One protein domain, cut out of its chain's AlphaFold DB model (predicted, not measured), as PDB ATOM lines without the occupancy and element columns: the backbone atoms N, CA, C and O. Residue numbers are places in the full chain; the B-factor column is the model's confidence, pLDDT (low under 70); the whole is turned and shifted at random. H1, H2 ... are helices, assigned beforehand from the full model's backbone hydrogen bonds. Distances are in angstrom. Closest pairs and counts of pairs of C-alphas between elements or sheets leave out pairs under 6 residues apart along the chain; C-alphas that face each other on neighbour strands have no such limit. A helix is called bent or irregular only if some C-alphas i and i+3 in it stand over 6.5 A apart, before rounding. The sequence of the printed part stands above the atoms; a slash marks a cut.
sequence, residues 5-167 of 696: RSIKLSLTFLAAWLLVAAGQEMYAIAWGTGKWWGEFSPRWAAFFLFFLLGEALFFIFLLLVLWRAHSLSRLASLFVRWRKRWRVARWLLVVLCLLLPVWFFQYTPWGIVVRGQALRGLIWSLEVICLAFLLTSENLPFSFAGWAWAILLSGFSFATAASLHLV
ATOM      1  N   ARG A   5     273.954 277.153 116.338       83.62
ATOM      2  CA  ARG A   5     273.144 277.333 117.549       83.62
ATOM      3  C   ARG A   5     271.667 277.019 117.301       83.62
ATOM      4  O   ARG A   5     271.050 276.350 118.118       83.62
ATOM      5  N   SER A   6     271.121 277.458 116.171       81.81
ATOM      6  CA  SER A   6     269.735 277.190 115.777       81.81
ATOM      7  C   SER A   6     269.481 275.694 115.558       81.81
ATOM      8  O   SER A   6     268.480 275.185 116.040       81.81
ATOM      9  N   ILE A   7     270.407 274.971 114.912       81.62
ATOM     10  CA  ILE A   7     270.302 273.508 114.734       81.62
ATOM     11  C   ILE A   7     270.292 272.803 116.097       81.62
ATOM     12  O   ILE A   7     269.432 271.965 116.353       81.62
ATOM     13  N   LYS A   8     271.211 273.177 117.001       87.50
ATOM     14  CA  LYS A   8     271.249 272.628 118.367       87.50
ATOM     15  C   LYS A   8     269.947 272.888 119.125       87.50
ATOM     16  O   LYS A   8     269.473 271.997 119.824       87.50
ATOM     17  N   LEU A   9     269.364 274.079 118.974       89.75
ATOM     18  CA  LEU A   9     268.083 274.432 119.586       89.75
ATOM     19  C   LEU A   9     266.941 273.560 119.045       89.75
ATOM     20  O   LEU A   9     266.198 272.994 119.838       89.75
ATOM     21  N   SER A  10     266.846 273.389 117.723       87.56
ATOM     22  CA  SER A  10     265.839 272.521 117.098       87.56
ATOM     23  C   SER A  10     265.967 271.068 117.559       87.56
ATOM     24  O   SER A  10     264.964 270.460 117.912       87.56
ATOM     25  N   LEU A  11     267.189 270.527 117.628       89.25
ATOM     26  CA  LEU A  11     267.431 269.176 118.154       89.25
ATOM     27  C   LEU A  11     267.058 269.055 119.638       89.25
ATOM     28  O   LEU A  11     266.494 268.045 120.043       89.25
ATOM     29  N   THR A  12     267.338 270.089 120.437       93.88
ATOM     30  CA  THR A  12     266.956 270.126 121.858       93.88
ATOM     31  C   THR A  12     265.434 270.096 122.013       93.88
ATOM     32  O   THR A  12     264.921 269.318 122.810       93.88
ATOM     33  N   PHE A  13     264.709 270.905 121.233       94.69
ATOM     34  CA  PHE A  13     263.247 270.949 121.275       94.69
ATOM     35  C   PHE A  13     262.617 269.643 120.782       94.69
ATOM     36  O   PHE A  13     261.718 269.122 121.430       94.69
ATOM     37  N   LEU A  14     263.124 269.082 119.679       92.25
ATOM     38  CA  LEU A  14     262.646 267.809 119.144       92.25
ATOM     39  C   LEU A  14     262.832 266.668 120.149       92.25
ATOM     40  O   LEU A  14     261.918 265.873 120.343       92.25
ATOM     41  N   ALA A  15     263.989 266.606 120.814       94.81
ATOM     42  CA  ALA A  15     264.239 265.606 121.844       94.81
ATOM     43  C   ALA A  15     263.330 265.795 123.064       94.81
ATOM     44  O   ALA A  15     262.776 264.818 123.552       94.81
ATOM     45  N   ALA A  16     263.135 267.033 123.528       96.62
ATOM     46  CA  ALA A  16     262.217 267.317 124.628       96.62
ATOM     47  C   ALA A  16     260.779 266.901 124.281       96.62
ATOM     48  O   ALA A  16     260.129 266.234 125.077       96.62
ATOM     49  N   TRP A  17     260.306 267.244 123.079       97.00
ATOM     50  CA  TRP A  17     258.983 266.848 122.598       97.00
ATOM     51  C   TRP A  17     258.833 265.326 122.529       97.00
ATOM     52  O   TRP A  17     257.854 264.797 123.047       97.00
ATOM     53  N   LEU A  18     259.811 264.622 121.947       96.44
ATOM     54  CA  LEU A  18     259.771 263.165 121.818       96.44
ATOM     55  C   LEU A  18     259.733 262.472 123.184       96.44
ATOM     56  O   LEU A  18     258.946 261.550 123.359       96.44
ATOM     57  N   LEU A  19     260.553 262.921 124.141       97.31
ATOM     58  CA  LEU A  19     260.579 262.362 125.497       97.31
ATOM     59  C   LEU A  19     259.267 262.641 126.237       97.31
ATOM     60  O   LEU A  19     258.684 261.737 126.810       97.31
ATOM     61  N   VAL A  20     258.726 263.861 126.155       97.19
ATOM     62  CA  VAL A  20     257.421 264.162 126.773       97.19
ATOM     63  C   VAL A  20     256.308 263.307 126.162       97.19
ATOM     64  O   VAL A  20     255.492 262.755 126.898       97.19
ATOM     65  N   ALA A  21     256.275 263.164 124.836       97.44
ATOM     66  CA  ALA A  21     255.282 262.341 124.154       97.44
ATOM     67  C   ALA A  21     255.440 260.845 124.492       97.44
ATOM     68  O   ALA A  21     254.448 260.161 124.731       97.44
ATOM     69  N   ALA A  22     256.674 260.339 124.585       97.38
ATOM     70  CA  ALA A  22     256.955 258.968 125.005       97.38
ATOM     71  C   ALA A  22     256.558 258.726 126.474       97.38
ATOM     72  O   ALA A  22     255.959 257.698 126.785       97.38
ATOM     73  N   GLY A  23     256.795 259.701 127.357       97.25
ATOM     74  CA  GLY A  23     256.301 259.716 128.733       97.25
ATOM     75  C   GLY A  23     254.776 259.672 128.827       97.25
ATOM     76  O   GLY A  23     254.242 258.927 129.646       97.25
ATOM     77  N   GLN A  24     254.061 260.402 127.966       96.50
ATOM     78  CA  GLN A  24     252.594 260.357 127.892       96.50
ATOM     79  C   GLN A  24     252.076 258.994 127.415       96.50
ATOM     80  O   GLN A  24     251.142 258.454 128.004       96.50
ATOM     81  N   GLU A  25     252.695 258.407 126.390       95.50
ATOM     82  CA  GLU A  25     252.336 257.065 125.922       95.50
ATOM     83  C   GLU A  25     252.637 255.994 126.985       95.50
ATOM     84  O   GLU A  25     251.821 255.104 127.215       95.50
ATOM     85  N   MET A  26     253.771 256.094 127.691       95.50
ATOM     86  CA  MET A  26     254.106 255.180 128.789       95.50
ATOM     87  C   MET A  26     253.141 255.331 129.970       95.50
ATOM     88  O   MET A  26     252.755 254.336 130.581       95.50
ATOM     89  N   TYR A  27     252.731 256.563 130.282       94.00
ATOM     90  CA  TYR A  27     251.697 256.829 131.277       94.00
ATOM     91  C   TYR A  27     250.388 256.132 130.900       94.00
ATOM     92  O   TYR A  27     249.833 255.427 131.736       94.00
ATOM     93  N   ALA A  28     249.938 256.256 129.647       92.06
ATOM     94  CA  ALA A  28     248.717 255.607 129.169       92.06
ATOM     95  C   ALA A  28     248.783 254.072 129.283       92.06
ATOM     96  O   ALA A  28     247.822 253.453 129.719       92.06
ATOM     97  N   ILE A  29     249.937 253.464 128.978       91.75
ATOM     98  CA  ILE A  29     250.159 252.014 129.147       91.75
ATOM     99  C   ILE A  29     250.103 251.594 130.627       91.75
ATOM    100  O   ILE A  29     249.627 250.508 130.960       91.75
ATOM    101  N   ALA A  30     250.651 252.419 131.521       90.12
ATOM    102  CA  ALA A  30     250.774 252.108 132.943       90.12
ATOM    103  C   ALA A  30     249.509 252.445 133.759       90.12
ATOM    104  O   ALA A  30     249.318 251.896 134.854       90.12
ATOM    105  N   TRP A  31     248.661 253.332 133.244       88.19
ATOM    106  CA  TRP A  31     247.380 253.724 133.826       88.19
ATOM    107  C   TRP A  31     246.368 252.565 133.797       88.19
ATOM    108  O   TRP A  31     246.407 251.704 132.925       88.19
ATOM    109  N   GLY A  32     245.484 252.483 134.794       83.62
ATOM    110  CA  GLY A  32     244.496 251.397 134.929       83.62
ATOM    111  C   GLY A  32     245.081 250.043 135.355       83.62
ATOM    112  O   GLY A  32     244.379 249.028 135.397       83.62
ATOM    113  N   THR A  33     246.373 249.977 135.687       85.75
ATOM    114  CA  THR A  33     247.039 248.717 136.048       85.75
ATOM    115  C   THR A  33     246.813 248.297 137.504       85.75
ATOM    116  O   THR A  33     247.006 247.118 137.819       85.75
ATOM    117  N   GLY A  34     246.394 249.205 138.394       86.56
ATOM    118  CA  GLY A  34     246.132 248.928 139.814       86.56
ATOM    119  C   GLY A  34     245.524 250.120 140.560       86.56
ATOM    120  O   GLY A  34     245.085 251.060 139.929       86.56
ATOM    121  N   LYS A  35     245.478 250.085 141.901       87.38
ATOM    122  CA  LYS A  35     244.876 251.152 142.740       87.38
ATOM    123  C   LYS A  35     245.808 251.700 143.832       87.38
ATOM    124  O   LYS A  35     245.347 252.177 144.863       87.38
ATOM    125  N   TRP A  36     247.121 251.523 143.686       84.88
ATOM    126  CA  TRP A  36     248.082 251.817 144.758       84.88
ATOM    127  C   TRP A  36     248.453 253.302 144.839       84.88
ATOM    128  O   TRP A  36     248.454 253.879 145.922       84.88
ATOM    129  N   TRP A  37     248.748 253.926 143.700       78.81
ATOM    130  CA  TRP A  37     249.042 255.356 143.602       78.81
ATOM    131  C   TRP A  37     248.296 255.907 142.390       78.81
ATOM    132  O   TRP A  37     248.761 255.763 141.265       78.81
ATOM    133  N   GLY A  38     247.084 256.426 142.600       82.94
ATOM    134  CA  GLY A  38     246.120 256.596 141.505       82.94
ATOM    135  C   GLY A  38     245.728 255.240 140.897       82.94
ATOM    136  O   GLY A  38     245.660 254.245 141.617       82.94
ATOM    137  N   GLU A  39     245.544 255.185 139.576       86.94
ATOM    138  CA  GLU A  39     245.213 253.956 138.826       86.94
ATOM    139  C   GLU A  39     246.454 253.094 138.470       86.94
ATOM    140  O   GLU A  39     246.444 252.289 137.535       86.94
ATOM    141  N   PHE A  40     247.560 253.234 139.211       88.56
ATOM    142  CA  PHE A  40     248.776 252.437 139.015       88.56
ATOM    143  C   PHE A  40     248.863 251.255 139.987       88.56
ATOM    144  O   PHE A  40     248.550 251.357 141.177       88.56
ATOM    145  N   SER A  41     249.405 250.131 139.516       91.94
ATOM    146  CA  SER A  41     249.952 249.091 140.404       91.94
ATOM    147  C   SER A  41     251.362 249.463 140.904       91.94
ATOM    148  O   SER A  41     252.060 250.211 140.217       91.94
ATOM    149  N   PRO A  42     251.859 248.900 142.028       92.81
ATOM    150  CA  PRO A  42     253.205 249.210 142.532       92.81
ATOM    151  C   PRO A  42     254.327 248.934 141.521       92.81
ATOM    152  O   PRO A  42     255.272 249.712 141.405       92.81
ATOM    153  N   ARG A  43     254.212 247.841 140.748       93.19
ATOM    154  CA  ARG A  43     255.200 247.466 139.720       93.19
ATOM    155  C   ARG A  43     255.235 248.478 138.576       93.19
ATOM    156  O   ARG A  43     256.314 248.896 138.169       93.19
ATOM    157  N   TRP A  44     254.064 248.884 138.090       92.00
ATOM    158  CA  TRP A  44     253.942 249.845 136.992       92.00
ATOM    159  C   TRP A  44     254.284 251.272 137.419       92.00
ATOM    160  O   TRP A  44     254.923 251.982 136.652       92.00
ATOM    161  N   ALA A  45     253.966 251.664 138.656       92.94
ATOM    162  CA  ALA A  45     254.417 252.932 139.226       92.94
ATOM    163  C   ALA A  45     255.952 253.001 139.305       92.94
ATOM    164  O   ALA A  45     256.549 253.970 138.842       92.94
ATOM    165  N   ALA A  46     256.605 251.954 139.826       94.25
ATOM    166  CA  ALA A  46     258.065 251.889 139.882       94.25
ATOM    167  C   ALA A  46     258.700 251.912 138.480       94.25
ATOM    168  O   ALA A  46     259.672 252.633 138.257       94.25
ATOM    169  N   PHE A  47     258.132 251.165 137.528       93.75
ATOM    170  CA  PHE A  47     258.600 251.149 136.143       93.75
ATOM    171  C   PHE A  47     258.456 252.517 135.465       93.75
ATOM    172  O   PHE A  47     259.409 252.989 134.852       93.75
ATOM    173  N   PHE A  48     257.311 253.184 135.626       94.50
ATOM    174  CA  PHE A  48     257.072 254.517 135.078       94.50
ATOM    175  C   PHE A  48     258.026 255.564 135.672       94.50
ATOM    176  O   PHE A  48     258.629 256.334 134.930       94.50
ATOM    177  N   LEU A  49     258.248 255.553 136.991       95.19
ATOM    178  CA  LEU A  49     259.213 256.451 137.637       95.19
ATOM    179  C   LEU A  49     260.649 256.200 137.157       95.19
ATOM    180  O   LEU A  49     261.390 257.149 136.905       95.19
ATOM    181  N   PHE A  50     261.039 254.932 136.995       96.69
ATOM    182  CA  PHE A  50     262.343 254.576 136.436       96.69
ATOM    183  C   PHE A  50     262.480 255.034 134.978       96.69
ATOM    184  O   PHE A  50     263.528 255.550 134.594       96.69
ATOM    185  N   PHE A  51     261.416 254.895 134.186       96.25
ATOM    186  CA  PHE A  51     261.360 255.378 132.812       96.25
ATOM    187  C   PHE A  51     261.552 256.900 132.746       96.25
ATOM    188  O   PHE A  51     262.471 257.354 132.068       96.25
ATOM    189  N   LEU A  52     260.798 257.680 133.533       96.38
ATOM    190  CA  LEU A  52     260.942 259.144 133.603       96.38
ATOM    191  C   LEU A  52     262.337 259.581 134.072       96.38
ATOM    192  O   LEU A  52     262.904 260.539 133.543       96.38
ATOM    193  N   LEU A  53     262.922 258.876 135.048       97.19
ATOM    194  CA  LEU A  53     264.302 259.123 135.471       97.19
ATOM    195  C   LEU A  53     265.281 258.867 134.315       97.19
ATOM    196  O   LEU A  53     266.184 259.671 134.084       97.19
ATOM    197  N   GLY A  54     265.088 257.775 133.573       95.81
ATOM    198  CA  GLY A  54     265.858 257.456 132.375       95.81
ATOM    199  C   GLY A  54     265.761 258.547 131.306       95.81
ATOM    200  O   GLY A  54     266.791 258.978 130.787       95.81
ATOM    201  N   GLU A  55     264.556 259.049 131.027       95.88
ATOM    202  CA  GLU A  55     264.329 260.154 130.089       95.88
ATOM    203  C   GLU A  55     265.028 261.441 130.535       95.88
ATOM    204  O   GLU A  55     265.723 262.075 129.737       95.88
ATOM    205  N   ALA A  56     264.917 261.803 131.816       96.56
ATOM    206  CA  ALA A  56     265.573 262.982 132.369       96.56
ATOM    207  C   ALA A  56     267.104 262.886 132.261       96.56
ATOM    208  O   ALA A  56     267.760 263.827 131.807       96.56
ATOM    209  N   LEU A  57     267.686 261.735 132.620       96.44
ATOM    210  CA  LEU A  57     269.125 261.493 132.501       96.44
ATOM    211  C   LEU A  57     269.588 261.522 131.039       96.44
ATOM    212  O   LEU A  57     270.618 262.131 130.733       96.44
ATOM    213  N   PHE A  58     268.823 260.914 130.129       94.75
ATOM    214  CA  PHE A  58     269.108 260.943 128.697       94.75
ATOM    215  C   PHE A  58     269.047 262.369 128.135       94.75
ATOM    216  O   PHE A  58     269.948 262.779 127.401       94.75
ATOM    217  N   PHE A  59     268.046 263.163 128.524       96.12
ATOM    218  CA  PHE A  59     267.923 264.555 128.100       96.12
ATOM    219  C   PHE A  59     269.079 265.420 128.611       96.12
ATOM    220  O   PHE A  59     269.671 266.179 127.843       96.12
ATOM    221  N   ILE A  60     269.470 265.266 129.882       95.56
ATOM    222  CA  ILE A  60     270.642 265.949 130.451       95.56
ATOM    223  C   ILE A  60     271.907 265.564 129.678       95.56
ATOM    224  O   ILE A  60     272.687 266.439 129.294       95.56
ATOM    225  N   PHE A  61     272.105 264.273 129.403       92.19
ATOM    226  CA  PHE A  61     273.234 263.805 128.603       92.19
ATOM    227  C   PHE A  61     273.236 264.429 127.201       92.19
ATOM    228  O   PHE A  61     274.267 264.940 126.758       92.19
ATOM    229  N   LEU A  62     272.085 264.474 126.527       92.62
ATOM    230  CA  LEU A  62     271.940 265.111 125.220       92.62
ATOM    231  C   LEU A  62     272.287 266.607 125.272       92.62
ATOM    232  O   LEU A  62     273.018 267.098 124.410       92.62
ATOM    233  N   LEU A  63     271.822 267.334 126.295       94.06
ATOM    234  CA  LEU A  63     272.169 268.742 126.495       94.06
ATOM    235  C   LEU A  63     273.681 268.929 126.673       94.06
ATOM    236  O   LEU A  63     274.261 269.835 126.070       94.06
ATOM    237  N   LEU A  64     274.338 268.057 127.442       93.00
ATOM    238  CA  LEU A  64     275.793 268.075 127.598       93.00
ATOM    239  C   LEU A  64     276.508 267.807 126.267       93.00
ATOM    240  O   LEU A  64     277.459 268.516 125.941       93.00
ATOM    241  N   VAL A  65     276.036 266.852 125.463       89.06
ATOM    242  CA  VAL A  65     276.599 266.557 124.133       89.06
ATOM    243  C   VAL A  65     276.428 267.741 123.178       89.06
ATOM    244  O   VAL A  65     277.389 268.147 122.526       89.06
ATOM    245  N   LEU A  66     275.236 268.335 123.101       89.31
ATOM    246  CA  LEU A  66     274.946 269.423 122.163       89.31
ATOM    247  C   LEU A  66     275.625 270.740 122.567       89.31
ATOM    248  O   LEU A  66     276.175 271.445 121.713       89.31
ATOM    249  N   TRP A  67     275.611 271.084 123.855       93.00
ATOM    250  CA  TRP A  67     276.003 272.411 124.340       93.00
ATOM    251  C   TRP A  67     277.356 272.445 125.058       93.00
ATOM    252  O   TRP A  67     277.989 273.497 125.086       93.00
ATOM    253  N   ARG A  68     277.842 271.312 125.579       91.12
ATOM    254  CA  ARG A  68     279.113 271.199 126.322       91.12
ATOM    255  C   ARG A  68     280.005 270.055 125.818       91.12
ATOM    256  O   ARG A  68     280.731 269.439 126.595       91.12
ATOM    257  N   ALA A  69     280.014 269.809 124.504       84.62
ATOM    258  CA  ALA A  69     280.786 268.731 123.869       84.62
ATOM    259  C   ALA A  69     282.264 268.663 124.309       84.62
ATOM    260  O   ALA A  69     282.818 267.575 124.458       84.62
ATOM    261  N   HIS A  70     282.904 269.814 124.558       86.88
ATOM    262  CA  HIS A  70     284.300 269.871 125.004       86.88
ATOM    263  C   HIS A  70     284.527 269.155 126.346       86.88
ATOM    264  O   HIS A  70     285.513 268.431 126.495       86.88
ATOM    265  N   SER A  71     283.581 269.269 127.284       87.88
ATOM    266  CA  SER A  71     283.630 268.601 128.591       87.88
ATOM    267  C   SER A  71     283.578 267.072 128.475       87.88
ATOM    268  O   SER A  71     284.087 266.375 129.345       87.88
ATOM    269  N   LEU A  72     283.015 266.543 127.382       87.38
ATOM    270  CA  LEU A  72     282.894 265.104 127.120       87.38
ATOM    271  C   LEU A  72     284.009 264.550 126.216       87.38
ATOM    272  O   LEU A  72     284.020 263.359 125.912       87.38
ATOM    273  N   SER A  73     284.975 265.370 125.796       86.38
ATOM    274  CA  SER A  73     286.020 264.983 124.832       86.38
ATOM    275  C   SER A  73     286.883 263.790 125.283       86.38
ATOM    276  O   SER A  73     287.176 262.886 124.491       86.38
ATOM    277  N   ARG A  74     287.243 263.721 126.573       89.00
ATOM    278  CA  ARG A  74     287.992 262.584 127.149       89.00
ATOM    279  C   ARG A  74     287.184 261.286 127.103       89.00
ATOM    280  O   ARG A  74     287.712 260.243 126.724       89.00
ATOM    281  N   LEU A  75     285.896 261.362 127.427       88.00
ATOM    282  CA  LEU A  75     284.971 260.230 127.394       88.00
ATOM    283  C   LEU A  75     284.739 259.754 125.950       88.00
ATOM    284  O   LEU A  75     284.866 258.570 125.651       88.00
ATOM    285  N   ALA A  76     284.499 260.688 125.026       88.06
ATOM    286  CA  ALA A  76     284.333 260.395 123.605       88.06
ATOM    287  C   ALA A  76     285.572 259.702 123.013       88.06
ATOM    288  O   ALA A  76     285.446 258.702 122.308       88.06
ATOM    289  N   SER A  77     286.780 260.173 123.340       89.50
ATOM    290  CA  SER A  77     288.019 259.543 122.859       89.50
ATOM    291  C   SER A  77     288.265 258.154 123.468       89.50
ATOM    292  O   SER A  77     288.810 257.277 122.795       89.50
ATOM    293  N   LEU A  78     287.835 257.899 124.710       92.38
ATOM    294  CA  LEU A  78     287.827 256.553 125.297       92.38
ATOM    295  C   LEU A  78     286.902 255.608 124.513       92.38
ATOM    296  O   LEU A  78     287.353 254.547 124.082       92.38
ATOM    297  N   PHE A  79     285.660 256.019 124.251       90.88
ATOM    298  CA  PHE A  79     284.702 255.215 123.488       90.88
ATOM    299  C   PHE A  79     285.163 254.950 122.051       90.88
ATOM    300  O   PHE A  79     285.088 253.814 121.585       90.88
ATOM    301  N   VAL A  80     285.731 255.947 121.362       92.75
ATOM    302  CA  VAL A  80     286.312 255.757 120.020       92.75
ATOM    303  C   VAL A  80     287.437 254.714 120.047       92.75
ATOM    304  O   VAL A  80     287.505 253.863 119.156       92.75
ATOM    305  N   ARG A  81     288.299 254.725 121.077       92.38
ATOM    306  CA  ARG A  81     289.346 253.701 121.252       92.38
ATOM    307  C   ARG A  81     288.756 252.308 121.474       92.38
ATOM    308  O   ARG A  81     289.244 251.352 120.874       92.38
ATOM    309  N   TRP A  82     287.713 252.184 122.293       91.06
ATOM    310  CA  TRP A  82     287.034 250.906 122.535       91.06
ATOM    311  C   TRP A  82     286.370 250.360 121.276       91.06
ATOM    312  O   TRP A  82     286.646 249.225 120.892       91.06
ATOM    313  N   ARG A  83     285.613 251.195 120.555       92.88
ATOM    314  CA  ARG A  83     284.982 250.818 119.284       92.88
ATOM    315  C   ARG A  83     285.988 250.249 118.287       92.88
ATOM    316  O   ARG A  83     285.707 249.259 117.617       92.88
ATOM    317  N   LYS A  84     287.175 250.858 118.181       89.06
ATOM    318  CA  LYS A  84     288.237 250.385 117.279       89.06
ATOM    319  C   LYS A  84     288.824 249.031 117.688       89.06
ATOM    320  O   LYS A  84     289.236 248.274 116.812       89.06
ATOM    321  N   ARG A  85     288.842 248.703 118.984       93.12
ATOM    322  CA  ARG A  85     289.329 247.407 119.491       93.12
ATOM    323  C   ARG A  85     288.371 246.253 119.214       93.12
ATOM    324  O   ARG A  85     288.828 245.125 119.086       93.12
ATOM    325  N   TRP A  86     287.072 246.517 119.085       90.62
ATOM    326  CA  TRP A  86     286.056 245.468 118.976       90.62
ATOM    327  C   TRP A  86     286.074 244.673 117.661       90.62
ATOM    328  O   TRP A  86     285.432 243.634 117.617       90.62
ATOM    329  N   ARG A  87     286.816 245.083 116.616       88.88
ATOM    330  CA  ARG A  87     286.997 244.354 115.331       88.88
ATOM    331  C   ARG A  87     285.730 243.600 114.869       88.88
ATOM    332  O   ARG A  87     284.812 244.243 114.380       88.88
ATOM    333  N   VAL A  88     285.663 242.275 115.040       91.88
ATOM    334  CA  VAL A  88     284.507 241.427 114.669       91.88
ATOM    335  C   VAL A  88     283.309 241.626 115.605       91.88
ATOM    336  O   VAL A  88     282.180 241.732 115.134       91.88
ATOM    337  N   ALA A  89     283.537 241.758 116.915       94.31
ATOM    338  CA  ALA A  89     282.485 242.010 117.901       94.31
ATOM    339  C   ALA A  89     281.700 243.298 117.601       94.31
ATOM    340  O   ALA A  89     280.501 243.351 117.839       94.31
ATOM    341  N   ARG A  90     282.341 244.310 116.996       94.56
ATOM    342  CA  ARG A  90     281.661 245.521 116.503       94.56
ATOM    343  C   ARG A  90     280.550 245.180 115.506       94.56
ATOM    344  O   ARG A  90     279.465 245.733 115.605       94.56
ATOM    345  N   TRP A  91     280.819 244.289 114.555       95.12
ATOM    346  CA  TRP A  91     279.848 243.900 113.531       95.12
ATOM    347  C   TRP A  91     278.763 242.977 114.083       95.12
ATOM    348  O   TRP A  91     277.608 243.121 113.699       95.12
ATOM    349  N   LEU A  92     279.097 242.109 115.044       96.12
ATOM    350  CA  LEU A  92     278.090 241.352 115.796       96.12
ATOM    351  C   LEU A  92     277.137 242.291 116.546       96.12
ATOM    352  O   LEU A  92     275.929 242.107 116.474       96.12
ATOM    353  N   LEU A  93     277.660 243.338 117.194       96.25
ATOM    354  CA  LEU A  93     276.835 244.362 117.841       96.25
ATOM    355  C   LEU A  93     275.962 245.121 116.835       96.25
ATOM    356  O   LEU A  93     274.804 245.370 117.139       96.25
ATOM    357  N   VAL A  94     276.466 245.441 115.637       97.56
ATOM    358  CA  VAL A  94     275.640 246.044 114.571       97.56
ATOM    359  C   VAL A  94     274.472 245.128 114.203       97.56
ATOM    360  O   VAL A  94     273.336 245.588 114.168       97.56
ATOM    361  N   VAL A  95     274.727 243.835 113.973       97.75
ATOM    362  CA  VAL A  95     273.671 242.860 113.655       97.75
ATOM    363  C   VAL A  95     272.666 242.750 114.802       97.75
ATOM    364  O   VAL A  95     271.466 242.811 114.565       97.75
ATOM    365  N   LEU A  96     273.138 242.653 116.046       97.00
ATOM    366  CA  LEU A  96     272.267 242.606 117.220       97.00
ATOM    367  C   LEU A  96     271.418 243.875 117.357       97.00
ATOM    368  O   LEU A  96     270.229 243.768 117.631       97.00
ATOM    369  N   CYS A  97     271.991 245.061 117.126       97.12
ATOM    370  CA  CYS A  97     271.245 246.318 117.166       97.12
ATOM    371  C   CYS A  97     270.157 246.389 116.090       97.12
ATOM    372  O   CYS A  97     269.084 246.884 116.398       97.12
ATOM    373  N   LEU A  98     270.399 245.855 114.888       98.06
ATOM    374  CA  LEU A  98     269.384 245.794 113.828       98.06
ATOM    375  C   LEU A  98     268.273 244.778 114.139       98.06
ATOM    376  O   LEU A  98     267.110 245.008 113.825       98.06
ATOM    377  N   LEU A  99     268.618 243.637 114.745       96.69
ATOM    378  CA  LEU A  99     267.655 242.566 115.023       96.69
ATOM    379  C   LEU A  99     266.833 242.802 116.293       96.69
ATOM    380  O   LEU A  99     265.702 242.327 116.370       96.69
ATOM    381  N   LEU A 100     267.369 243.503 117.293       96.31
ATOM    382  CA  LEU A 100     266.736 243.618 118.609       96.31
ATOM    383  C   LEU A 100     265.373 244.339 118.571       96.31
ATOM    384  O   LEU A 100     264.429 243.791 119.140       96.31
ATOM    385  N   PRO A 101     265.200 245.501 117.908       96.00
ATOM    386  CA  PRO A 101     263.888 246.145 117.833       96.00
ATOM    387  C   PRO A 101     262.900 245.343 116.986       96.00
ATOM    388  O   PRO A 101     261.726 245.267 117.335       96.00
ATOM    389  N   VAL A 102     263.366 244.679 115.920       96.19
ATOM    390  CA  VAL A 102     262.534 243.748 115.140       96.19
ATOM    391  C   VAL A 102     262.033 242.611 116.027       96.19
ATOM    392  O   VAL A 102     260.830 242.366 116.086       96.19
ATOM    393  N   TRP A 103     262.931 241.961 116.771       95.56
ATOM    394  CA  TRP A 103     262.579 240.931 117.744       95.56
ATOM    395  C   TRP A 103     261.571 241.452 118.773       95.56
ATOM    396  O   TRP A 103     260.519 240.848 118.970       95.56
ATOM    397  N   PHE A 104     261.838 242.616 119.366       95.62
ATOM    398  CA  PHE A 104     260.969 243.237 120.359       95.62
ATOM    399  C   PHE A 104     259.560 243.517 119.809       95.62
ATOM    400  O   PHE A 104     258.575 243.121 120.430       95.62
ATOM    401  N   PHE A 105     259.442 244.145 118.635       94.50
ATOM    402  CA  PHE A 105     258.147 244.548 118.078       94.50
ATOM    403  C   PHE A 105     257.383 243.429 117.359       94.50
ATOM    404  O   PHE A 105     256.163 243.520 117.274       94.50
ATOM    405  N   GLN A 106     258.042 242.401 116.820       91.75
ATOM    406  CA  GLN A 106     257.361 241.331 116.069       91.75
ATOM    407  C   GLN A 106     257.276 239.995 116.802       91.75
ATOM    408  O   GLN A 106     256.389 239.201 116.505       91.75
ATOM    409  N   TYR A 107     258.184 239.727 117.738       90.25
ATOM    410  CA  TYR A 107     258.309 238.414 118.375       90.25
ATOM    411  C   TYR A 107     258.077 238.463 119.886       90.25
ATOM    412  O   TYR A 107     258.251 237.455 120.568       90.25
ATOM    413  N   THR A 108     257.650 239.611 120.419       92.12
ATOM    414  CA  THR A 108     257.195 239.727 121.806       92.12
ATOM    415  C   THR A 108     255.818 240.395 121.879       92.12
ATOM    416  O   THR A 108     255.485 241.208 121.010       92.12
ATOM    417  N   PRO A 109     255.023 240.136 122.937       91.12
ATOM    418  CA  PRO A 109     253.737 240.807 123.151       91.12
ATOM    419  C   PRO A 109     253.847 242.338 123.242       91.12
ATOM    420  O   PRO A 109     252.868 243.049 123.027       91.12
ATOM    421  N   TRP A 110     255.040 242.867 123.526       91.94
ATOM    422  CA  TRP A 110     255.271 244.301 123.664       91.94
ATOM    423  C   TRP A 110     255.082 245.079 122.368       91.94
ATOM    424  O   TRP A 110     254.787 246.265 122.437       91.94
ATOM    425  N   GLY A 111     255.152 244.442 121.195       91.44
ATOM    426  CA  GLY A 111     254.794 245.107 119.941       91.44
ATOM    427  C   GLY A 111     253.321 245.525 119.852       91.44
ATOM    428  O   GLY A 111     253.004 246.490 119.157       91.44
ATOM    429  N   ILE A 112     252.431 244.846 120.591       90.25
ATOM    430  CA  ILE A 112     251.014 245.222 120.737       90.25
ATOM    431  C   ILE A 112     250.842 246.354 121.749       90.25
ATOM    432  O   ILE A 112     249.997 247.217 121.547       90.25
ATOM    433  N   VAL A 113     251.634 246.356 122.821       91.62
ATOM    434  CA  VAL A 113     251.549 247.370 123.883       91.62
ATOM    435  C   VAL A 113     252.168 248.690 123.419       91.62
ATOM    436  O   VAL A 113     251.552 249.748 123.491       91.62
ATOM    437  N   VAL A 114     253.375 248.634 122.857       93.38
ATOM    438  CA  VAL A 114     254.128 249.787 122.356       93.38
ATOM    439  C   VAL A 114     253.703 250.082 120.913       93.38
ATOM    440  O   VAL A 114     254.474 249.914 119.968       93.38
ATOM    441  N   ARG A 115     252.436 250.463 120.720       89.00
ATOM    442  CA  ARG A 115     251.876 250.888 119.415       89.00
ATOM    443  C   ARG A 115     252.066 252.377 119.134       89.00
ATOM    444  O   ARG A 115     252.051 252.776 117.972       89.00
ATOM    445  N   GLY A 116     252.250 253.170 120.186       91.81
ATOM    446  CA  GLY A 116     252.433 254.611 120.104       91.81
ATOM    447  C   GLY A 116     253.657 255.019 119.278       91.81
ATOM    448  O   GLY A 116     254.689 254.338 119.250       91.81
ATOM    449  N   GLN A 117     253.511 256.122 118.547       93.94
ATOM    450  CA  GLN A 117     254.533 256.612 117.625       93.94
ATOM    451  C   GLN A 117     255.718 257.208 118.394       93.94
ATOM    452  O   GLN A 117     256.855 257.092 117.942       93.94
ATOM    453  N   ALA A 118     255.495 257.813 119.564       96.19
ATOM    454  CA  ALA A 118     256.558 258.458 120.325       96.19
ATOM    455  C   ALA A 118     257.496 257.439 120.988       96.19
ATOM    456  O   ALA A 118     258.713 257.563 120.859       96.19
ATOM    457  N   LEU A 119     256.971 256.381 121.613       96.31
ATOM    458  CA  LEU A 119     257.780 255.312 122.204       96.31
ATOM    459  C   LEU A 119     258.567 254.541 121.143       96.31
ATOM    460  O   LEU A 119     259.760 254.289 121.325       96.31
ATOM    461  N   ARG A 120     257.940 254.214 120.003       96.50
ATOM    462  CA  ARG A 120     258.659 253.626 118.858       96.50
ATOM    463  C   ARG A 120     259.747 254.570 118.345       96.50
ATOM    464  O   ARG A 120     260.857 254.125 118.061       96.50
ATOM    465  N   GLY A 121     259.459 255.871 118.306       96.38
ATOM    466  CA  GLY A 121     260.396 256.930 117.934       96.38
ATOM    467  C   GLY A 121     261.589 257.030 118.868       96.38
ATOM    468  O   GLY A 121     262.722 257.159 118.404       96.38
ATOM    469  N   LEU A 122     261.358 256.914 120.174       96.69
ATOM    470  CA  LEU A 122     262.402 256.908 121.189       96.69
ATOM    471  C   LEU A 122     263.291 255.665 121.061       96.69
ATOM    472  O   LEU A 122     264.513 255.802 120.998       96.69
ATOM    473  N   ILE A 123     262.694 254.472 120.950       96.81
ATOM    474  CA  ILE A 123     263.429 253.207 120.768       96.81
ATOM    475  C   ILE A 123     264.298 253.272 119.508       96.81
ATOM    476  O   ILE A 123     265.496 252.989 119.571       96.81
ATOM    477  N   TRP A 124     263.730 253.716 118.386       97.56
ATOM    478  CA  TRP A 124     264.474 253.862 117.139       97.56
ATOM    479  C   TRP A 124     265.565 254.934 117.231       97.56
ATOM    480  O   TRP A 124     266.675 254.724 116.755       97.56
ATOM    481  N   SER A 125     265.314 256.060 117.904       96.19
ATOM    482  CA  SER A 125     266.335 257.101 118.099       96.19
ATOM    483  C   SER A 125     267.547 256.569 118.869       96.19
ATOM    484  O   SER A 125     268.688 256.843 118.494       96.19
ATOM    485  N   LEU A 126     267.318 255.775 119.921       96.31
ATOM    486  CA  LEU A 126     268.379 255.121 120.693       96.31
ATOM    487  C   LEU A 126     269.137 254.083 119.854       96.31
ATOM    488  O   LEU A 126     270.370 254.038 119.900       96.31
ATOM    489  N   GLU A 127     268.423 253.289 119.053       97.75
ATOM    490  CA  GLU A 127     269.023 252.344 118.109       97.75
ATOM    491  C   GLU A 127     269.910 253.064 117.085       97.75
ATOM    492  O   GLU A 127     271.073 252.697 116.915       97.75
ATOM    493  N   VAL A 128     269.407 254.127 116.449       97.38
ATOM    494  CA  VAL A 128     270.146 254.907 115.450       97.38
ATOM    495  C   VAL A 128     271.382 255.553 116.076       97.38
ATOM    496  O   VAL A 128     272.440 255.522 115.454       97.38
ATOM    497  N   ILE A 129     271.309 256.080 117.306       95.75
ATOM    498  CA  ILE A 129     272.491 256.586 118.030       95.75
ATOM    499  C   ILE A 129     273.531 255.467 118.201       95.75
ATOM    500  O   ILE A 129     274.712 255.665 117.899       95.75
ATOM    501  N   CYS A 130     273.110 254.287 118.659       96.31
ATOM    502  CA  CYS A 130     274.006 253.148 118.861       96.31
ATOM    503  C   CYS A 130     274.656 252.700 117.541       96.31
ATOM    504  O   CYS A 130     275.884 252.600 117.439       96.31
ATOM    505  N   LEU A 131     273.849 252.512 116.496       97.56
ATOM    506  CA  LEU A 131     274.302 252.130 115.162       97.56
ATOM    507  C   LEU A 131     275.218 253.189 114.549       97.56
ATOM    508  O   LEU A 131     276.265 252.839 114.013       97.56
ATOM    509  N   ALA A 132     274.898 254.478 114.661       95.62
ATOM    510  CA  ALA A 132     275.715 255.551 114.100       95.62
ATOM    511  C   ALA A 132     277.108 255.577 114.740       95.62
ATOM    512  O   ALA A 132     278.118 255.725 114.039       95.62
ATOM    513  N   PHE A 133     277.185 255.354 116.056       95.44
ATOM    514  CA  PHE A 133     278.455 255.180 116.755       95.44
ATOM    515  C   PHE A 133     279.213 253.955 116.231       95.44
ATOM    516  O   PHE A 133     280.391 254.065 115.873       95.44
ATOM    517  N   LEU A 134     278.537 252.805 116.139       95.88
ATOM    518  CA  LEU A 134     279.107 251.544 115.664       95.88
ATOM    519  C   LEU A 134     279.453 251.546 114.174       95.88
ATOM    520  O   LEU A 134     280.291 250.752 113.780       95.88
ATOM    521  N   LEU A 135     278.879 252.395 113.327       93.81
ATOM    522  CA  LEU A 135     279.116 252.406 111.873       93.81
ATOM    523  C   LEU A 135     280.108 253.491 111.446       93.81
ATOM    524  O   LEU A 135     280.755 253.368 110.410       93.81
ATOM    525  N   THR A 136     280.341 254.496 112.288       91.75
ATOM    526  CA  THR A 136     281.358 255.520 112.033       91.75
ATOM    527  C   THR A 136     282.769 254.900 112.035       91.75
ATOM    528  O   THR A 136     283.154 254.162 112.946       91.75
ATOM    529  N   SER A 137     283.566 255.140 110.991       84.12
ATOM    530  CA  SER A 137     284.940 254.612 110.853       84.12
ATOM    531  C   SER A 137     286.022 255.619 111.268       84.12
ATOM    532  O   SER A 137     287.112 255.224 111.687       84.12
ATOM    533  N   GLU A 138     285.696 256.908 111.205       84.00
ATOM    534  CA  GLU A 138     286.578 258.045 111.478       84.00
ATOM    535  C   GLU A 138     287.049 258.118 112.944       84.00
ATOM    536  O   GLU A 138     286.535 257.436 113.831       84.00
ATOM    537  N   ASN A 139     288.011 259.000 113.240       86.12
ATOM    538  CA  ASN A 139     288.472 259.285 114.612       86.12
ATOM    539  C   ASN A 139     287.446 260.054 115.468       86.12
ATOM    540  O   ASN A 139     287.748 260.441 116.596       86.12
ATOM    541  N   LEU A 140     286.246 260.263 114.937       87.50
ATOM    542  CA  LEU A 140     285.128 260.918 115.592       87.50
ATOM    543  C   LEU A 140     284.154 259.871 116.166       87.50
ATOM    544  O   LEU A 140     284.058 258.754 115.639       87.50
ATOM    545  N   PRO A 141     283.412 260.212 117.239       86.62
ATOM    546  CA  PRO A 141     282.372 259.334 117.772       86.62
ATOM    547  C   PRO A 141     281.251 259.107 116.749       86.62
ATOM    548  O   PRO A 141     280.770 257.986 116.619       86.62
ATOM    549  N   PHE A 142     280.909 260.137 115.970       89.50
ATOM    550  CA  PHE A 142     279.870 260.107 114.948       89.50
ATOM    551  C   PHE A 142     280.341 260.817 113.679       89.50
ATOM    552  O   PHE A 142     281.030 261.834 113.768       89.50
ATOM    553  N   SER A 143     279.916 260.323 112.520       87.31
ATOM    554  CA  SER A 143     279.991 261.036 111.246       87.31
ATOM    555  C   SER A 143     278.647 261.001 110.524       87.31
ATOM    556  O   SER A 143     277.795 260.162 110.825       87.31
ATOM    557  N   PHE A 144     278.433 261.916 109.575       84.56
ATOM    558  CA  PHE A 144     277.187 261.963 108.802       84.56
ATOM    559  C   PHE A 144     276.929 260.644 108.061       84.56
ATOM    560  O   PHE A 144     275.818 260.127 108.107       84.56
ATOM    561  N   ALA A 145     277.967 260.054 107.457       85.12
ATOM    562  CA  ALA A 145     277.861 258.747 106.814       85.12
ATOM    563  C   ALA A 145     277.442 257.650 107.808       85.12
ATOM    564  O   ALA A 145     276.606 256.815 107.478       85.12
ATOM    565  N   GLY A 146     277.968 257.677 109.042       91.25
ATOM    566  CA  GLY A 146     277.548 256.763 110.108       91.25
ATOM    567  C   GLY A 146     276.064 256.900 110.459       91.25
ATOM    568  O   GLY A 146     275.373 255.891 110.565       91.25
ATOM    569  N   TRP A 147     275.557 258.132 110.575       92.00
ATOM    570  CA  TRP A 147     274.129 258.404 110.792       92.00
ATOM    571  C   TRP A 147     273.258 257.954 109.622       92.00
ATOM    572  O   TRP A 147     272.236 257.308 109.833       92.00
ATOM    573  N   ALA A 148     273.669 258.250 108.391       91.06
ATOM    574  CA  ALA A 148     272.930 257.848 107.203       91.06
ATOM    575  C   ALA A 148     272.854 256.318 107.081       91.06
ATOM    576  O   ALA A 148     271.773 255.782 106.849       91.06
ATOM    577  N   TRP A 149     273.955 255.595 107.323       93.25
ATOM    578  CA  TRP A 149     273.930 254.130 107.364       93.25
ATOM    579  C   TRP A 149     273.043 253.600 108.490       93.25
ATOM    580  O   TRP A 149     272.284 252.666 108.259       93.25
ATOM    581  N   ALA A 150     273.104 254.195 109.683       96.50
ATOM    582  CA  ALA A 150     272.270 253.786 110.809       96.50
ATOM    583  C   ALA A 150     270.772 253.913 110.494       96.50
ATOM    584  O   ALA A 150     270.026 252.960 110.711       96.50
ATOM    585  N   ILE A 151     270.343 255.046 109.928       96.50
ATOM    586  CA  ILE A 151     268.944 255.295 109.545       96.50
ATOM    587  C   ILE A 151     268.504 254.334 108.433       96.50
ATOM    588  O   ILE A 151     267.450 253.713 108.537       96.50
ATOM    589  N   LEU A 152     269.315 254.173 107.384       96.06
ATOM    590  CA  LEU A 152     268.956 253.334 106.239       96.06
ATOM    591  C   LEU A 152     268.936 251.842 106.584       96.06
ATOM    592  O   LEU A 152     268.024 251.141 106.159       96.06
ATOM    593  N   LEU A 153     269.911 251.342 107.349       97.38
ATOM    594  CA  LEU A 153     269.969 249.923 107.711       97.38
ATOM    595  C   LEU A 153     268.871 249.540 108.705       97.38
ATOM    596  O   LEU A 153     268.246 248.502 108.510       97.38
ATOM    597  N   SER A 154     268.608 250.366 109.725       98.12
ATOM    598  CA  SER A 154     267.498 250.119 110.663       98.12
ATOM    599  C   SER A 154     266.150 250.183 109.940       98.12
ATOM    600  O   SER A 154     265.379 249.229 109.998       98.12
ATOM    601  N   GLY A 155     265.915 251.225 109.133       97.75
ATOM    602  CA  GLY A 155     264.710 251.340 108.308       97.75
ATOM    603  C   GLY A 155     264.522 250.161 107.351       97.75
ATOM    604  O   GLY A 155     263.422 249.621 107.236       97.75
ATOM    605  N   PHE A 156     265.592 249.704 106.691       97.56
ATOM    606  CA  PHE A 156     265.537 248.543 105.799       97.56
ATOM    607  C   PHE A 156     265.323 247.228 106.551       97.56
ATOM    608  O   PHE A 156     264.600 246.360 106.059       97.56
ATOM    609  N   SER A 157     265.886 247.090 107.755       97.81
ATOM    610  CA  SER A 157     265.602 245.964 108.647       97.81
ATOM    611  C   SER A 157     264.116 245.919 109.006       97.81
ATOM    612  O   SER A 157     263.475 244.883 108.826       97.81
ATOM    613  N   PHE A 158     263.526 247.058 109.380       97.38
ATOM    614  CA  PHE A 158     262.092 247.164 109.656       97.38
ATOM    615  C   PHE A 158     261.244 246.871 108.424       97.38
ATOM    616  O   PHE A 158     260.268 246.139 108.522       97.38
ATOM    617  N   ALA A 159     261.604 247.401 107.257       96.31
ATOM    618  CA  ALA A 159     260.877 247.156 106.013       96.31
ATOM    619  C   ALA A 159     260.915 245.679 105.598       96.31
ATOM    620  O   ALA A 159     259.899 245.122 105.178       96.31
ATOM    621  N   THR A 160     262.065 245.027 105.773       96.25
ATOM    622  CA  THR A 160     262.242 243.588 105.536       96.25
ATOM    623  C   THR A 160     261.371 242.783 106.495       96.25
ATOM    624  O   THR A 160     260.562 241.965 106.064       96.25
ATOM    625  N   ALA A 161     261.474 243.069 107.792       95.69
ATOM    626  CA  ALA A 161     260.674 242.438 108.831       95.69
ATOM    627  C   ALA A 161     259.165 242.630 108.591       95.69
ATOM    628  O   ALA A 161     258.392 241.672 108.624       95.69
ATOM    629  N   ALA A 162     258.736 243.851 108.271       93.50
ATOM    630  CA  ALA A 162     257.356 244.181 107.940       93.50
ATOM    631  C   ALA A 162     256.885 243.510 106.643       93.50
ATOM    632  O   ALA A 162     255.707 243.226 106.514       93.50
ATOM    633  N   SER A 163     257.757 243.206 105.684       93.12
ATOM    634  CA  SER A 163     257.362 242.464 104.474       93.12
ATOM    635  C   SER A 163     257.213 240.963 104.739       93.12
ATOM    636  O   SER A 163     256.439 240.285 104.068       93.12
ATOM    637  N   LEU A 164     257.924 240.444 105.745       93.50
ATOM    638  CA  LEU A 164     257.918 239.032 106.130       93.50
ATOM    639  C   LEU A 164     256.943 238.704 107.271       93.50
ATOM    640  O   LEU A 164     256.794 237.534 107.610       93.50
ATOM    641  N   HIS A 165     256.247 239.694 107.845       89.25
ATOM    642  CA  HIS A 165     255.370 239.454 108.997       89.25
ATOM    643  C   HIS A 165     254.263 238.430 108.703       89.25
ATOM    644  O   HIS A 165     253.910 237.659 109.584       89.25
ATOM    645  N   LEU A 166     253.760 238.362 107.462       88.12
ATOM    646  CA  LEU A 166     252.707 237.423 107.050       88.12
ATOM    647  C   LEU A 166     253.219 236.012 106.722       88.12
ATOM    648  O   LEU A 166     252.426 235.165 106.313       88.12
ATOM    649  N   VAL A 167     254.513 235.719 106.877       93.69
ATOM    650  CA  VAL A 167     255.068 234.390 106.584       93.69
ATOM    651  C   VAL A 167     254.666 233.407 107.683       93.69
ATOM    652  O   VAL A 167     255.363 233.215 108.674       93.69
TER     653      VAL A 167
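Overview. This is residues 5 to 167 of the 696 residues of an uncharacterized protein of uncultured Chloroflexi bacterium (UniProt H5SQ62). A long helical hairpin, H1 and H2, makes one side of the domain, and a group of three helices, H4, H6 and H7, makes the other, with H3 leading from one to the other at one end. In the group H6 runs back beside H4 and H7 crosses both; H6, nearest to the mean of the C-alphas, also joins the two sides through H1. The printed part has 163 residues, with seven named helices in the order H1 to H7 and no named strand: the class is all helix. The whole is compact, with a radius of gyration of the C-alphas of 17.8 A, and spans 52 by 45 by 29 A.

Arrangement. H1, residues 5 to 30, and H2, residues 42 to 67, form a helical hairpin: they touch, closest at the C-alphas of Ala 30 and Trp 44, 5.6 A apart, at a shallow tilt of 4 degrees, opposite ways. H3, residues 69 to 85, touches H2 only at the corner, and only just, with 3 pairs of C-alphas within 8 A, closest at Val 65 and Leu 72, 7.1 A; it is about perpendicular to H2, at 76 degrees. H4, residues 87 to 107, touches H6, residues 117 to 135, closest at the C-alphas of Val 94 and Leu 131, 6.3 A, at a shallow tilt of 13 degrees, opposite ways. H5, residues 110 to 113, touches H4 only at the corner, closest at the C-alphas of Phe 105 and Gly 111, 3.9 A. Residues 118 to 122 of H6 touch residues 18 to 26 of H1, closest at the C-alphas of Leu 119 and Ala 22, 4.7 A, at a steep tilt of 52 degrees. H7, residues 144 to 164, touches H6, closest at the C-alphas of Gly 146 and Ala 132, 4.6 A, at a steep tilt of 54 degrees. H7 also touches H4, closest at the C-alphas of Ser 154 and Leu 98, 5.7 A, at a steep tilt of 42 degrees. The helix packing is part aligned, part crossed. H2 is apart from H4, H6 and H7. Every O i to N i+4 pair is within hydrogen-bond range in H1, H2, H6 and H7; the figures are 11 of 13 in H3 and 14 of 17 in H4, and H5 is too short for such a pair.

Along the chain. H1 begins at C-alpha 5, (273.144, 277.333, 117.549), and is 37.1 A long; H2 is 37.3 A. H3, 23.4 A, has a kink of 39 degrees near residue 76 and is irregular, C-alphas 71 and 74 being 7.6 A apart. H4, 29.5 A, has a kink of 28 degrees near residue 101 and is only just irregular, C-alphas 98 and 101 being 6.8 A apart. H5 is 4.8 A and H6 25.6 A; H7, 30.1 A, ends at C-alpha 164, (257.918, 239.032, 106.130).

Size, cuts and confidence. The C-alphas farthest apart are those of Lys 35 and Glu 138, 52.6 A. The link from H1 to H2, 11 residues, is long. The printed part has no cut, its mean pLDDT is 92.7, and no printed residue is under 70.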